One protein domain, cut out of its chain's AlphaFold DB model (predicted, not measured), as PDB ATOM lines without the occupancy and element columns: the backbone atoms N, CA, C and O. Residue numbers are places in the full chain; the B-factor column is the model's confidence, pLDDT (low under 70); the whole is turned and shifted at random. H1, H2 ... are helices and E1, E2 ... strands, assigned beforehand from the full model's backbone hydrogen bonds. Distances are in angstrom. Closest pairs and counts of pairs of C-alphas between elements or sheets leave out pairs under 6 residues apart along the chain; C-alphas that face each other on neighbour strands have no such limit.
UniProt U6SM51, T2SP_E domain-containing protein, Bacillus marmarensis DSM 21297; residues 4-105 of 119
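What this domain is: This is residues 4 to 105 of the 119 residues of the protein "T2SP_E domain-containing protein" of Bacillus marmarensis DSM 21297 (UniProt U6SM51). A long ribbon of two antiparallel strands, E1 and E2, makes the core; a cluster of three helices, H1, H2 and H4, their centres in a triangle, sits at one end, where E1 begins and E2 ends. H5 packs on the ribbon, mostly on E2, and beyond the other end residues 54 to 66, which include the short H3, stick out as a loop and add to the length. The 102 printed residues hold five named helices and two named strands in the order H1 H2 E1 H3 E2 H4 H5, with one antiparallel sheet in the order E1 - E2, and the class is mixed, helices and strands. The whole is loose, with a radius of gyration of the C-alphas of 18.3 A and spans of 59 by 29 by 20 A.

How they stand to each other: E1, residues 42 to 50, and E2, residues 70 to 78, are antiparallel neighbours at 162 degrees between their directions. Their facing C-alphas run from 42 and 78, 4.1 A apart, to 50 and 70, 4.8 A apart. N 43 and O 77, at 2.8 A, and N 71 and O 49, at 2.9 A, are within hydrogen-bond range. H5, residues 97 to 105, comes closest to E2 with the C-alphas of Leu 73 and Gln 100, 6.1 A apart. Its closest pair with E1 is the C-alphas of Cys 47 and Leu 97, 7.6 A apart. Near the residue where E1 begins, the closest C-alphas of H1, residues 19 to 28, and E1 are those of Asn 19 and Val 43, 5.8 A apart. H1 and H2, residues 33 to 39, touch at the C-alphas of Leu 27 and Lys 33, 6.8 A apart, with a steep tilt of 61 degrees, opposite ways. H1 and H4, residues 80 to 88, touch at the C-alphas of Tyr 20 and Met 85, 6.6 A apart, with a steep tilt of 54 degrees, the same way. H2 and H4 touch at the C-alphas of Cys 37 and Arg 83, 5.4 A apart, with a shallow tilt of 7 degrees, opposite ways. H3, residues 54 to 57, is apart from H1, H2, H4 and H5, and H5 is also apart from H1, H2 and H4. Every O i to N i+4 pair is within hydrogen-bond range in H1, H2, H4 and H5; H3 is too short for such a pair, and its one O i to N i+3 pair is within range.

Where its parts are: E1 spans 25.9 A from C-alpha 42 at (-44.346, -52.507, 17.356) to C-alpha 50, and E2 spans 25.4 A from residue 70 to residue 78. H1, 14.4 A long, begins at C-alpha 19, at (-48.215, -52.202, 25.658). H2 is 9.8 A long, H4 11.3 A and H3 5.5 A. H5, 12.2 A long, ends at C-alpha 105, at (-50.390, -30.959, 30.673).

The domain as a whole: The two C-alphas farthest apart are those of Gln 34 and Ser 61, at 58.6 A. Without residues 54 to 66, which stand free, the body of 89 residues spans 44 by 28 by 20 A. The printed part has no cut. The link from H3 to E2, 12 residues, is long, and the link from H4 to H5, 8 residues, is short but not tight. Residues 4 to 18, before H1, hold no named element, and their C-alphas lie 7 to 26 A from the mean of all C-alphas. The mean pLDDT of the printed part is 83.3, and the model's confidence is under 70 in residues 53 to 68 and 91 to 94.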
ATOM      1  N   ILE A   4     -47.300 -62.885   9.166       82.00
ATOM      2  CA  ILE A   4     -46.246 -61.900   9.461       82.00
ATOM      3  C   ILE A   4     -44.834 -62.377   9.068       82.00
ATOM      4  O   ILE A   4     -44.005 -61.556   8.694       82.00
ATOM      5  N   HIS A   5     -44.563 -63.689   9.038       83.75
ATOM      6  CA  HIS A   5     -43.249 -64.232   8.640       83.75
ATOM      7  C   HIS A   5     -43.092 -64.421   7.126       83.75
ATOM      8  O   HIS A   5     -42.043 -64.858   6.661       83.75
ATOM      9  N   THR A   6     -44.124 -64.105   6.343       88.75
ATOM     10  CA  THR A   6     -44.116 -64.262   4.878       88.75
ATOM     11  C   THR A   6     -43.819 -62.954   4.133       88.75
ATOM     12  O   THR A   6     -43.960 -62.900   2.917       88.75
ATOM     13  N   GLY A   7     -43.408 -61.898   4.850       85.44
ATOM     14  CA  GLY A   7     -43.047 -60.594   4.272       85.44
ATOM     15  C   GLY A   7     -44.194 -59.581   4.180       85.44
ATOM     16  O   GLY A   7     -44.031 -58.528   3.569       85.44
ATOM     17  N   HIS A   8     -45.346 -59.871   4.786       90.62
ATOM     18  CA  HIS A   8     -46.494 -58.967   4.810       90.62
ATOM     19  C   HIS A   8     -46.461 -58.052   6.038       90.62
ATOM     20  O   HIS A   8     -46.232 -58.507   7.159       90.62
ATOM     21  N   LEU A   9     -46.772 -56.771   5.835       92.38
ATOM     22  CA  LEU A   9     -47.019 -55.833   6.925       92.38
ATOM     23  C   LEU A   9     -48.469 -55.975   7.398       92.38
ATOM     24  O   LEU A   9     -49.402 -55.747   6.631       92.38
ATOM     25  N   VAL A  10     -48.651 -56.343   8.665       94.69
ATOM     26  CA  VAL A  10     -49.970 -56.573   9.264       94.69
ATOM     27  C   VAL A  10     -50.208 -55.570  10.387       94.69
ATOM     28  O   VAL A  10     -49.382 -55.430  11.285       94.69
ATOM     29  N   PHE A  11     -51.369 -54.916  10.353       95.25
ATOM     30  CA  PHE A  11     -51.873 -54.093  11.447       95.25
ATOM     31  C   PHE A  11     -53.080 -54.778  12.078       95.25
ATOM     32  O   PHE A  11     -53.990 -55.220  11.379       95.25
ATOM     33  N   ALA A  12     -53.086 -54.846  13.403       94.56
ATOM     34  CA  ALA A  12     -54.180 -55.402  14.180       94.56
ATOM     35  C   ALA A  12     -54.382 -54.576  15.451       94.56
ATOM     36  O   ALA A  12     -53.470 -53.887  15.912       94.56
ATOM     37  N   THR A  13     -55.581 -54.654  16.017       96.19
ATOM     38  CA  THR A  13     -55.918 -54.019  17.290       96.19
ATOM     39  C   THR A  13     -56.225 -55.087  18.331       96.19
ATOM     40  O   THR A  13     -56.815 -56.124  18.034       96.19
ATOM     41  N   VAL A  14     -55.820 -54.830  19.572       95.12
ATOM     42  CA  VAL A  14     -56.158 -55.662  20.727       95.12
ATOM     43  C   VAL A  14     -56.599 -54.755  21.862       95.12
ATOM     44  O   VAL A  14     -56.044 -53.676  22.066       95.12
ATOM     45  N   HIS A  15     -57.621 -55.180  22.597       94.44
ATOM     46  CA  HIS A  15     -58.049 -54.461  23.785       94.44
ATOM     47  C   HIS A  15     -57.093 -54.777  24.945       94.44
ATOM     48  O   HIS A  15     -57.020 -55.922  25.400       94.44
ATOM     49  N   ALA A  16     -56.340 -53.772  25.388       91.88
ATOM     50  CA  ALA A  16     -55.334 -53.871  26.440       91.88
ATOM     51  C   ALA A  16     -55.084 -52.492  27.074       91.88
ATOM     52  O   ALA A  16     -55.205 -51.470  26.400       91.88
ATOM     53  N   ASN A  17     -54.711 -52.469  28.357       89.88
ATOM     54  CA  ASN A  17     -54.536 -51.226  29.123       89.88
ATOM     55  C   ASN A  17     -53.179 -50.550  28.878       89.88
ATOM     56  O   ASN A  17     -53.016 -49.360  29.127       89.88
ATOM     57  N   ASN A  18     -52.184 -51.315  28.430       91.38
ATOM     58  CA  ASN A  18     -50.844 -50.837  28.099       91.38
ATOM     59  C   ASN A  18     -50.146 -51.811  27.135       91.38
ATOM     60  O   ASN A  18     -50.621 -52.927  26.900       91.38
ATOM     61  N   ASN A  19     -48.984 -51.410  26.619       92.62
ATOM     62  CA  ASN A  19     -48.215 -52.202  25.658       92.62
ATOM     63  C   ASN A  19     -47.816 -53.589  26.198       92.62
ATOM     64  O   ASN A  19     -47.940 -54.579  25.482       92.62
ATOM     65  N   TYR A  20     -47.424 -53.691  27.472       92.75
ATOM     66  CA  TYR A  20     -47.048 -54.970  28.087       92.75
ATOM     67  C   TYR A  20     -48.227 -55.953  28.163       92.75
ATOM     68  O   TYR A  20     -48.113 -57.108  27.760       92.75
ATOM     69  N   SER A  21     -49.396 -55.483  28.603       92.12
ATOM     70  CA  SER A  21     -50.623 -56.286  28.659       92.12
ATOM     71  C   SER A  21     -51.111 -56.718  27.273       92.12
ATOM     72  O   SER A  21     -51.670 -57.803  27.138       92.12
ATOM     73  N   ALA A  22     -50.851 -55.922  26.228       94.50
ATOM     74  CA  ALA A  22     -51.124 -56.310  24.846       94.50
ATOM     75  C   ALA A  22     -50.219 -57.469  24.394       94.50
ATOM     76  O   ALA A  22     -50.700 -58.423  23.787       94.50
ATOM     77  N   VAL A  23     -48.927 -57.423  24.736       94.25
ATOM     78  CA  VAL A  23     -47.984 -58.523  24.475       94.25
ATOM     79  C   VAL A  23     -48.395 -59.784  25.239       94.25
ATOM     80  O   VAL A  23     -48.435 -60.864  24.653       94.25
ATOM     81  N   LEU A  24     -48.767 -59.656  26.517       93.56
ATOM     82  CA  LEU A  24     -49.230 -60.786  27.326       93.56
ATOM     83  C   LEU A  24     -50.501 -61.422  26.744       93.56
ATOM     84  O   LEU A  24     -50.566 -62.641  26.628       93.56
ATOM     85  N   ARG A  25     -51.459 -60.608  26.285       94.75
ATOM     86  CA  ARG A  25     -52.675 -61.062  25.587       94.75
ATOM     87  C   ARG A  25     -52.369 -61.925  24.366       94.75
ATOM     88  O   ARG A  25     -53.039 -62.929  24.155       94.75
ATOM     89  N   LEU A  26     -51.360 -61.569  23.567       94.81
ATOM     90  CA  LEU A  26     -50.963 -62.393  22.418       94.81
ATOM     91  C   LEU A  26     -50.473 -63.776  22.866       94.81
ATOM     92  O   LEU A  26     -50.845 -64.780  22.260       94.81
ATOM     93  N   LEU A  27     -49.695 -63.836  23.950       94.19
ATOM     94  CA  LEU A  27     -49.241 -65.103  24.529       94.19
ATOM     95  C   LEU A  27     -50.414 -65.923  25.095       94.19
ATOM     96  O   LEU A  27     -50.470 -67.131  24.881       94.19
ATOM     97  N   GLU A  28     -51.377 -65.276  25.759       94.75
ATOM     98  CA  GLU A  28     -52.611 -65.909  26.261       94.75
ATOM     99  C   GLU A  28     -53.481 -66.477  25.130       94.75
ATOM    100  O   GLU A  28     -54.102 -67.525  25.293       94.75
ATOM    101  N   PHE A  29     -53.490 -65.833  23.959       94.94
ATOM    102  CA  PHE A  29     -54.172 -66.330  22.758       94.94
ATOM    103  C   PHE A  29     -53.429 -67.471  22.049       94.94
ATOM    104  O   PHE A  29     -53.878 -67.940  21.003       94.94
ATOM    105  N   GLY A  30     -52.314 -67.944  22.610       93.69
ATOM    106  CA  GLY A  30     -51.555 -69.075  22.084       93.69
ATOM    107  C   GLY A  30     -50.537 -68.703  21.007       93.69
ATOM    108  O   GLY A  30     -49.995 -69.598  20.360       93.69
ATOM    109  N   VAL A  31     -50.243 -67.413  20.807       94.19
ATOM    110  CA  VAL A  31     -49.120 -67.000  19.954       94.19
ATOM    111  C   VAL A  31     -47.819 -67.376  20.659       94.19
ATOM    112  O   VAL A  31     -47.628 -67.078  21.840       94.19
ATOM    113  N   SER A  32     -46.911 -68.049  19.951       94.12
ATOM    114  CA  SER A  32     -45.655 -68.481  20.560       94.12
ATOM    115  C   SER A  32     -44.766 -67.280  20.898       94.12
ATOM    116  O   SER A  32     -44.764 -66.266  20.198       94.12
ATOM    117  N   LYS A  33     -43.951 -67.395  21.956       93.75
ATOM    118  CA  LYS A  33     -42.977 -66.346  22.313       93.75
ATOM    119  C   LYS A  33     -42.042 -66.010  21.150       93.75
ATOM    120  O   LYS A  33     -41.662 -64.854  20.994       93.75
ATOM    121  N   GLN A  34     -41.681 -67.013  20.350       92.81
ATOM    122  CA  GLN A  34     -40.824 -66.832  19.186       92.81
ATOM    123  C   GLN A  34     -41.523 -65.993  18.108       92.81
ATOM    124  O   GLN A  34     -40.954 -64.997  17.666       92.81
ATOM    125  N   ASP A  35     -42.776 -66.316  17.771       93.56
ATOM    126  CA  ASP A  35     -43.562 -65.548  16.794       93.56
ATOM    127  C   ASP A  35     -43.763 -64.094  17.250       93.56
ATOM    128  O   ASP A  35     -43.695 -63.174  16.438       93.56
ATOM    129  N   VAL A  36     -43.954 -63.855  18.554       93.75
ATOM    130  CA  VAL A  36     -44.019 -62.489  19.099       93.75
ATOM    131  C   VAL A  36     -42.667 -61.775  18.960       93.75
ATOM    132  O   VAL A  36     -42.621 -60.664  18.444       93.75
ATOM    133  N   CYS A  37     -41.556 -62.386  19.374       92.81
ATOM    134  CA  CYS A  37     -40.227 -61.753  19.351       92.81
ATOM    135  C   CYS A  37     -39.670 -61.476  17.942       92.81
ATOM    136  O   CYS A  37     -38.849 -60.565  17.770       92.81
ATOM    137  N   GLU A  38     -40.050 -62.289  16.958       90.50
ATOM    138  CA  GLU A  38     -39.576 -62.188  15.573       90.50
ATOM    139  C   GLU A  38     -40.579 -61.473  14.659       90.50
ATOM    140  O   GLU A  38     -40.178 -60.755  13.742       90.50
ATOM    141  N   GLY A  39     -41.877 -61.656  14.903       91.69
ATOM    142  CA  GLY A  39     -42.945 -61.163  14.043       91.69
ATOM    143  C   GLY A  39     -43.589 -59.853  14.502       91.69
ATOM    144  O   GLY A  39     -44.028 -59.072  13.654       91.69
ATOM    145  N   LEU A  40     -43.640 -59.562  15.809       94.25
ATOM    146  CA  LEU A  40     -44.243 -58.326  16.319       94.25
ATOM    147  C   LEU A  40     -43.235 -57.171  16.293       94.25
ATOM    148  O   LEU A  40     -42.306 -57.110  17.093       94.25
ATOM    149  N   GLN A  41     -43.449 -56.222  15.381       94.31
ATOM    150  CA  GLN A  41     -42.530 -55.096  15.178       94.31
ATOM    151  C   GLN A  41     -42.741 -53.959  16.187       94.31
ATOM    152  O   GLN A  41     -41.776 -53.380  16.686       94.31
ATOM    153  N   ALA A  42     -43.998 -53.627  16.489       94.81
ATOM    154  CA  ALA A  42     -44.346 -52.507  17.356       94.81
ATOM    155  C   ALA A  42     -45.696 -52.715  18.050       94.81
ATOM    156  O   ALA A  42     -46.587 -53.375  17.518       94.81
ATOM    157  N   VAL A  43     -45.850 -52.090  19.217       95.19
ATOM    158  CA  VAL A  43     -47.094 -52.012  19.982       95.19
ATOM    159  C   VAL A  43     -47.368 -50.556  20.338       95.19
ATOM    160  O   VAL A  43     -46.502 -49.846  20.855       95.19
ATOM    161  N   ILE A  44     -48.595 -50.124  20.050       95.44
ATOM    162  CA  ILE A  44     -49.075 -48.773  20.334       95.44
ATOM    163  C   ILE A  44     -50.297 -48.874  21.236       95.44
ATOM    164  O   ILE A  44     -51.290 -49.501  20.865       95.44
ATOM    165  N   CYS A  45     -50.249 -48.219  22.389       94.06
ATOM    166  CA  CYS A  45     -51.416 -47.995  23.230       94.06
ATOM    167  C   CYS A  45     -51.769 -46.518  23.137       94.06
ATOM    168  O   CYS A  45     -50.882 -45.673  23.214       94.06
ATOM    169  N   GLN A  46     -53.048 -46.207  22.938       93.88
ATOM    170  CA  GLN A  46     -53.518 -44.843  22.729       93.88
ATOM    171  C   GLN A  46     -54.737 -44.538  23.594       93.88
ATOM    172  O   GLN A  46     -55.610 -45.390  23.762       93.88
ATOM    173  N   CYS A  47     -54.833 -43.302  24.074       91.56
ATOM    174  CA  CYS A  47     -56.054 -42.752  24.649       91.56
ATOM    175  C   CYS A  47     -56.364 -41.383  24.033       91.56
ATOM    176  O   CYS A  47     -55.475 -40.690  23.536       91.56
ATOM    177  N   LEU A  48     -57.644 -41.013  24.026       90.25
ATOM    178  CA  LEU A  48     -58.102 -39.716  23.541       90.25
ATOM    179  C   LEU A  48     -58.340 -38.792  24.728       90.25
ATOM    180  O   LEU A  48     -59.030 -39.173  25.666       90.25
ATOM    181  N   VAL A  49     -57.806 -37.580  24.640       88.19
ATOM    182  CA  VAL A  49     -57.938 -36.535  25.658       88.19
ATOM    183  C   VAL A  49     -58.500 -35.269  25.040       88.19
ATOM    184  O   VAL A  49     -58.312 -35.002  23.844       88.19
ATOM    185  N   ASN A  50     -59.172 -34.456  25.847       83.94
ATOM    186  CA  ASN A  50     -59.603 -33.142  25.390       83.94
ATOM    187  C   ASN A  50     -58.387 -32.227  25.227       83.94
ATOM    188  O   ASN A  50     -57.676 -31.911  26.184       83.94
ATOM    189  N   ARG A  51     -58.150 -31.782  23.993       77.94
ATOM    190  CA  ARG A  51     -57.055 -30.879  23.662       77.94
ATOM    191  C   ARG A  51     -57.515 -29.439  23.801       77.94
ATOM    192  O   ARG A  51     -58.507 -29.014  23.208       77.94
ATOM    193  N   GLN A  52     -56.726 -28.657  24.517       70.31
ATOM    194  CA  GLN A  52     -56.898 -27.216  24.563       70.31
ATOM    195  C   GLN A  52     -56.159 -26.541  23.411       70.31
ATOM    196  O   GLN A  52     -55.026 -26.880  23.067       70.31
ATOM    197  N   SER A  53     -56.825 -25.567  22.794       60.09
ATOM    198  CA  SER A  53     -56.185 -24.648  21.858       60.09
ATOM    199  C   SER A  53     -55.498 -23.534  22.642       60.09
ATOM    200  O   SER A  53     -56.144 -22.902  23.476       60.09
ATOM    201  N   LYS A  54     -54.231 -23.236  22.325       56.38
ATOM    202  CA  LYS A  54     -53.498 -22.090  22.895       56.38
ATOM    203  C   LYS A  54     -54.217 -20.755  22.654       56.38
ATOM    204  O   LYS A  54     -54.183 -19.890  23.515       56.38
ATOM    205  N   VAL A  55     -54.956 -20.636  21.545       52.62
ATOM    206  CA  VAL A  55     -55.763 -19.444  21.206       52.62
ATOM    207  C   VAL A  55     -56.835 -19.155  22.265       52.62
ATOM    208  O   VAL A  55     -57.203 -18.006  22.479       52.62
ATOM    209  N   ARG A  56     -57.313 -20.185  22.977       50.28
ATOM    210  CA  ARG A  56     -58.329 -20.031  24.025       50.28
ATOM    211  C   ARG A  56     -57.774 -19.422  25.319       50.28
ATOM    212  O   ARG A  56     -58.565 -18.971  26.134       50.28
ATOM    213  N   MET A  57     -56.452 -19.411  25.518       50.59
ATOM    214  CA  MET A  57     -55.841 -18.833  26.723       50.59
ATOM    215  C   MET A  57     -55.700 -17.306  26.664       50.59
ATOM    216  O   MET A  57     -55.548 -16.689  27.709       50.59
ATOM    217  N   GLU A  58     -55.763 -16.696  25.475       52.47
ATOM    218  CA  GLU A  58     -55.550 -15.248  25.290       52.47
ATOM    219  C   GLU A  58     -56.827 -14.454  24.983       52.47
ATOM    220  O   GLU A  58     -56.842 -13.240  25.168       52.47
ATOM    221  N   VAL A  59     -57.899 -15.095  24.502       51.22
ATOM    222  CA  VAL A  59     -59.075 -14.369  23.998       51.22
ATOM    223  C   VAL A  59     -60.368 -15.021  24.489       51.22
ATOM    224  O   VAL A  59     -60.857 -15.986  23.901       51.22
ATOM    225  N   GLU A  60     -60.959 -14.461  25.548       51.78
ATOM    226  CA  GLU A  60     -62.263 -14.881  26.100       51.78
ATOM    227  C   GLU A  60     -63.451 -14.626  25.142       51.78
ATOM    228  O   GLU A  60     -64.560 -15.103  25.373       51.78
ATOM    229  N   SER A  61     -63.237 -13.910  24.033       50.34
ATOM    230  CA  SER A  61     -64.319 -13.339  23.214       50.34
ATOM    231  C   SER A  61     -64.741 -14.153  21.980       50.34
ATOM    232  O   SER A  61     -65.695 -13.767  21.307       50.34
ATOM    233  N   PHE A  62     -64.102 -15.284  21.660       50.41
ATOM    234  CA  PHE A  62     -64.521 -16.150  20.539       50.41
ATOM    235  C   PHE A  62     -65.331 -17.360  21.025       50.41
ATOM    236  O   PHE A  62     -64.969 -18.517  20.823       50.41
ATOM    237  N   ASN A  63     -66.477 -17.084  21.647       50.53
ATOM    238  CA  ASN A  63     -67.398 -18.093  22.188       50.53
ATOM    239  C   ASN A  63     -68.263 -18.815  21.128       50.53
ATOM    240  O   ASN A  63     -69.166 -19.569  21.483       50.53
ATOM    241  N   HIS A  64     -68.010 -18.614  19.830       50.75
ATOM    242  CA  HIS A  64     -68.885 -19.100  18.751       50.75
ATOM    243  C   HIS A  64     -68.353 -20.294  17.948       50.75
ATOM    244  O   HIS A  64     -69.009 -20.714  16.998       50.75
ATOM    245  N   MET A  65     -67.210 -20.881  18.319       46.53
ATOM    246  CA  MET A  65     -66.680 -22.055  17.616       46.53
ATOM    247  C   MET A  65     -66.562 -23.253  18.572       46.53
ATOM    248  O   MET A  65     -65.711 -23.236  19.464       46.53
ATOM    249  N   PRO A  66     -67.400 -24.298  18.434       48.22
ATOM    250  CA  PRO A  66     -67.346 -25.464  19.304       48.22
ATOM    251  C   PRO A  66     -66.167 -26.331  18.865       48.22
ATOM    252  O   PRO A  66     -66.270 -27.091  17.906       48.22
ATOM    253  N   ILE A  67     -65.013 -26.211  19.523       52.19
ATOM    254  CA  ILE A  67     -63.849 -27.020  19.148       52.19
ATOM    255  C   ILE A  67     -63.742 -28.222  20.085       52.19
ATOM    256  O   ILE A  67     -63.003 -28.204  21.067       52.19
ATOM    257  N   TYR A  68     -64.450 -29.299  19.742       55.19
ATOM    258  CA  TYR A  68     -64.132 -30.655  20.197       55.19
ATOM    259  C   TYR A  68     -62.792 -31.102  19.575       55.19
ATOM    260  O   TYR A  68     -62.748 -31.982  18.719       55.19
ATOM    261  N   ASN A  69     -61.682 -30.454  19.940       72.69
ATOM    262  CA  ASN A  69     -60.353 -30.887  19.516       72.69
ATOM    263  C   ASN A  69     -59.931 -32.014  20.458       72.69
ATOM    264  O   ASN A  69     -59.623 -31.758  21.618       72.69
ATOM    265  N   ARG A  70     -59.964 -33.266  20.004       81.44
ATOM    266  CA  ARG A  70     -59.390 -34.377  20.772       81.44
ATOM    267  C   ARG A  70     -57.947 -34.579  20.336       81.44
ATOM    268  O   ARG A  70     -57.674 -34.667  19.142       81.44
ATOM    269  N   GLY A  71     -57.032 -34.635  21.294       86.25
ATOM    270  CA  GLY A  71     -55.667 -35.109  21.077       86.25
ATOM    271  C   GLY A  71     -55.587 -36.601  21.379       86.25
ATOM    272  O   GLY A  71     -56.399 -37.103  22.156       86.25
ATOM    273  N   SER A  72     -54.621 -37.309  20.792       89.94
ATOM    274  CA  SER A  72     -54.256 -38.636  21.291       89.94
ATOM    275  C   SER A  72     -52.974 -38.555  22.106       89.94
ATOM    276  O   SER A  72     -52.020 -37.863  21.743       89.94
ATOM    277  N   LEU A  73     -52.967 -39.265  23.225       92.25
ATOM    278  CA  LEU A  73     -51.750 -39.652  23.915       92.25
ATOM    279  C   LEU A  73     -51.459 -41.087  23.521       92.25
ATOM    280  O   LEU A  73     -52.388 -41.883  23.377       92.25
ATOM    281  N   TYR A  74     -50.188 -41.422  23.352       93.88
ATOM    282  CA  TYR A  74     -49.816 -42.784  23.021       93.88
ATOM    283  C   TYR A  74     -48.486 -43.186  23.639       93.88
ATOM    284  O   TYR A  74     -47.575 -42.373  23.806       93.88
ATOM    285  N   THR A  75     -48.374 -44.470  23.948       93.75
ATOM    286  CA  THR A  75     -47.111 -45.134  24.255       93.75
ATOM    287  C   THR A  75     -46.719 -45.969  23.053       93.75
ATOM    288  O   THR A  75     -47.563 -46.569  22.388       93.75
ATOM    289  N   PHE A  76     -45.427 -46.010  22.765       93.25
ATOM    290  CA  PHE A  76     -44.892 -46.729  21.618       93.25
ATOM    291  C   PHE A  76     -43.725 -47.584  22.083       93.25
ATOM    292  O   PHE A  76     -42.749 -47.027  22.586       93.25
ATOM    293  N   ASP A  77     -43.842 -48.903  21.929       93.25
ATOM    294  CA  ASP A  77     -42.744 -49.837  22.165       93.25
ATOM    295  C   ASP A  77     -42.494 -50.691  20.918       93.25
ATOM    296  O   ASP A  77     -43.435 -51.101  20.239       93.25
ATOM    297  N   HIS A  78     -41.232 -50.958  20.595       93.44
ATOM    298  CA  HIS A  78     -40.843 -51.657  19.371       93.44
ATOM    299  C   HIS A  78     -39.579 -52.510  19.547       93.44
ATOM    300  O   HIS A  78     -38.744 -52.252  20.422       93.44
ATOM    301  N   ASN A  79     -39.413 -53.505  18.670       89.81
ATOM    302  CA  ASN A  79     -38.218 -54.348  18.554       89.81
ATOM    303  C   ASN A  79     -37.715 -54.899  19.905       89.81
ATOM    304  O   ASN A  79     -38.387 -55.697  20.554       89.81
ATOM    305  N   GLU A  80     -36.529 -54.464  20.339       90.25
ATOM    306  CA  GLU A  80     -35.864 -54.953  21.547       90.25
ATOM    307  C   GLU A  80     -36.720 -54.761  22.799       90.25
ATOM    308  O   GLU A  80     -36.737 -55.625  23.663       90.25
ATOM    309  N   GLN A  81     -37.516 -53.692  22.872       90.81
ATOM    310  CA  GLN A  81     -38.398 -53.448  24.016       90.81
ATOM    311  C   GLN A  81     -39.441 -54.563  24.163       90.81
ATOM    312  O   GLN A  81     -39.703 -55.023  25.271       90.81
ATOM    313  N   ILE A  82     -39.977 -55.056  23.045       92.19
ATOM    314  CA  ILE A  82     -40.919 -56.179  23.024       92.19
ATOM    315  C   ILE A  82     -40.202 -57.467  23.443       92.19
ATOM    316  O   ILE A  82     -40.727 -58.235  24.247       92.19
ATOM    317  N   ARG A  83     -38.969 -57.688  22.969       92.06
ATOM    318  CA  ARG A  83     -38.158 -58.854  23.361       92.06
ATOM    319  C   ARG A  83     -37.841 -58.849  24.852       92.06
ATOM    320  O   ARG A  83     -37.911 -59.895  25.496       92.06
ATOM    321  N   GLU A  84     -37.536 -57.686  25.420       91.25
ATOM    322  CA  GLU A  84     -37.338 -57.519  26.861       91.25
ATOM    323  C   GLU A  84     -38.620 -57.831  27.640       91.25
ATOM    324  O   GLU A  84     -38.558 -58.566  28.627       91.25
ATOM    325  N   MET A  85     -39.778 -57.352  27.176       91.00
ATOM    326  CA  MET A  85     -41.076 -57.659  27.786       91.00
ATOM    327  C   MET A  85     -41.366 -59.167  27.789       91.00
ATOM    328  O   MET A  85     -41.734 -59.715  28.825       91.00
ATOM    329  N   VAL A  86     -41.150 -59.859  26.664       92.19
ATOM    330  CA  VAL A  86     -41.433 -61.301  26.531       92.19
ATOM    331  C   VAL A  86     -40.462 -62.166  27.343       92.19
ATOM    332  O   VAL A  86     -40.875 -63.153  27.960       92.19
ATOM    333  N   ASN A  87     -39.169 -61.825  27.333       90.69
ATOM    334  CA  ASN A  87     -38.124 -62.665  27.924       90.69
ATOM    335  C   ASN A  87     -37.883 -62.372  29.405       90.69
ATOM    336  O   ASN A  87     -37.665 -63.300  30.180       90.69
ATOM    337  N   LYS A  88     -37.898 -61.093  29.797       86.94
ATOM    338  CA  LYS A  88     -37.585 -60.654  31.166       86.94
ATOM    339  C   LYS A  88     -38.842 -60.383  31.996       86.94
ATOM    340  O   LYS A  88     -38.720 -60.209  33.203       86.94
ATOM    341  N   GLY A  89     -40.024 -60.306  31.373       81.19
ATOM    342  CA  GLY A  89     -41.266 -59.920  32.056       81.19
ATOM    343  C   GLY A  89     -41.227 -58.491  32.603       81.19
ATOM    344  O   GLY A  89     -41.941 -58.166  33.549       81.19
ATOM    345  N   LEU A  90     -40.343 -57.643  32.065       73.69
ATOM    346  CA  LEU A  90     -40.084 -56.319  32.612       73.69
ATOM    347  C   LEU A  90     -41.000 -55.284  31.955       73.69
ATOM    348  O   LEU A  90     -41.008 -55.135  30.733       73.69
ATOM    349  N   THR A  91     -41.725 -54.525  32.776       67.56
ATOM    350  CA  THR A  91     -42.448 -53.329  32.326       67.56
ATOM    351  C   THR A  91     -41.555 -52.106  32.521       67.56
ATOM    352  O   THR A  91     -40.966 -51.929  33.585       67.56
ATOM    353  N   ARG A  92     -41.444 -51.239  31.508       65.81
ATOM    354  CA  ARG A  92     -40.795 -49.931  31.670       65.81
ATOM    355  C   ARG A  92     -41.785 -48.957  32.304       65.81
ATOM    356  O   ARG A  92     -42.741 -48.554  31.652       65.81
ATOM    357  N   GLU A  93     -41.524 -48.524  33.536       63.78
ATOM    358  CA  GLU A  93     -42.361 -47.529  34.234       63.78
ATOM    359  C   GLU A  93     -42.393 -46.160  33.535       63.78
ATOM    360  O   GLU A  93     -43.306 -45.361  33.731       63.78
ATOM    361  N   THR A  94     -41.405 -45.857  32.692       62.31
ATOM    362  CA  THR A  94     -41.258 -44.525  32.092       62.31
ATOM    363  C   THR A  94     -42.161 -44.289  30.877       62.31
ATOM    364  O   THR A  94     -42.477 -43.133  30.587       62.31
ATOM    365  N   ASN A  95     -42.629 -45.339  30.192       74.00
ATOM    366  CA  ASN A  95     -43.434 -45.238  28.966       74.00
ATOM    367  C   ASN A  95     -44.920 -45.541  29.230       74.00
ATOM    368  O   ASN A  95     -45.491 -46.448  28.633       74.00
ATOM    369  N   THR A  96     -45.543 -44.808  30.156       87.06
ATOM    370  CA  THR A  96     -46.967 -44.953  30.501       87.06
ATOM    371  C   THR A  96     -47.806 -43.828  29.904       87.06
ATOM    372  O   THR A  96     -47.321 -42.710  29.710       87.06
ATOM    373  N   LEU A  97     -49.093 -44.096  29.652       89.19
ATOM    374  CA  LEU A  97     -50.048 -43.063  29.233       89.19
ATOM    375  C   LEU A  97     -50.149 -41.933  30.267       89.19
ATOM    376  O   LEU A  97     -50.277 -40.773  29.888       89.19
ATOM    377  N   GLU A  98     -49.997 -42.249  31.554       89.25
ATOM    378  CA  GLU A  98     -49.950 -41.251  32.625       89.25
ATOM    379  C   GLU A  98     -48.776 -40.275  32.445       89.25
ATOM    380  O   GLU A  98     -48.952 -39.059  32.533       89.25
ATOM    381  N   ASN A  99     -47.581 -40.773  32.116       89.50
ATOM    382  CA  ASN A  99     -46.437 -39.906  31.842       89.50
ATOM    383  C   ASN A  99     -46.657 -39.051  30.590       89.50
ATOM    384  O   ASN A  99     -46.238 -37.893  30.561       89.50
ATOM    385  N   GLN A 100     -47.329 -39.585  29.566       91.00
ATOM    386  CA  GLN A 100     -47.687 -38.802  28.379       91.00
ATOM    387  C   GLN A 100     -48.704 -37.709  28.711       91.00
ATOM    388  O   GLN A 100     -48.565 -36.583  28.239       91.00
ATOM    389  N   LEU A 101     -49.662 -37.997  29.589       90.25
ATOM    390  CA  LEU A 101     -50.638 -37.030  30.075       90.25
ATOM    391  C   LEU A 101     -49.975 -35.922  30.899       90.25
ATOM    392  O   LEU A 101     -50.208 -34.743  30.644       90.25
ATOM    393  N   ARG A 102     -49.083 -36.280  31.833       89.25
ATOM    394  CA  ARG A 102     -48.298 -35.314  32.623       89.25
ATOM    395  C   ARG A 102     -47.484 -34.382  31.724       89.25
ATOM    396  O   ARG A 102     -47.457 -33.176  31.963       89.25
ATOM    397  N   LYS A 103     -46.861 -34.917  30.666       89.44
ATOM    398  CA  LYS A 103     -46.142 -34.119  29.658       89.44
ATOM    399  C   LYS A 103     -47.085 -33.214  28.869       89.44
ATOM    400  O   LYS A 103     -46.786 -32.037  28.698       89.44
ATOM    401  N   ALA A 104     -48.214 -33.737  28.396       87.88
ATOM    402  CA  ALA A 104     -49.184 -32.964  27.627       87.88
ATOM    403  C   ALA A 104     -49.753 -31.790  28.440       87.88
ATOM    404  O   ALA A 104     -49.870 -30.683  27.913       87.88
ATOM    405  N   TRP A 105     -50.004 -32.006  29.732       86.88
ATOM    406  CA  TRP A 105     -50.390 -30.959  30.673       86.88
ATOM    407  C   TRP A 105     -49.281 -29.921  30.867       86.88
ATOM    408  O   TRP A 105     -49.525 -28.732  30.687       86.88
TER     409      TRP A 105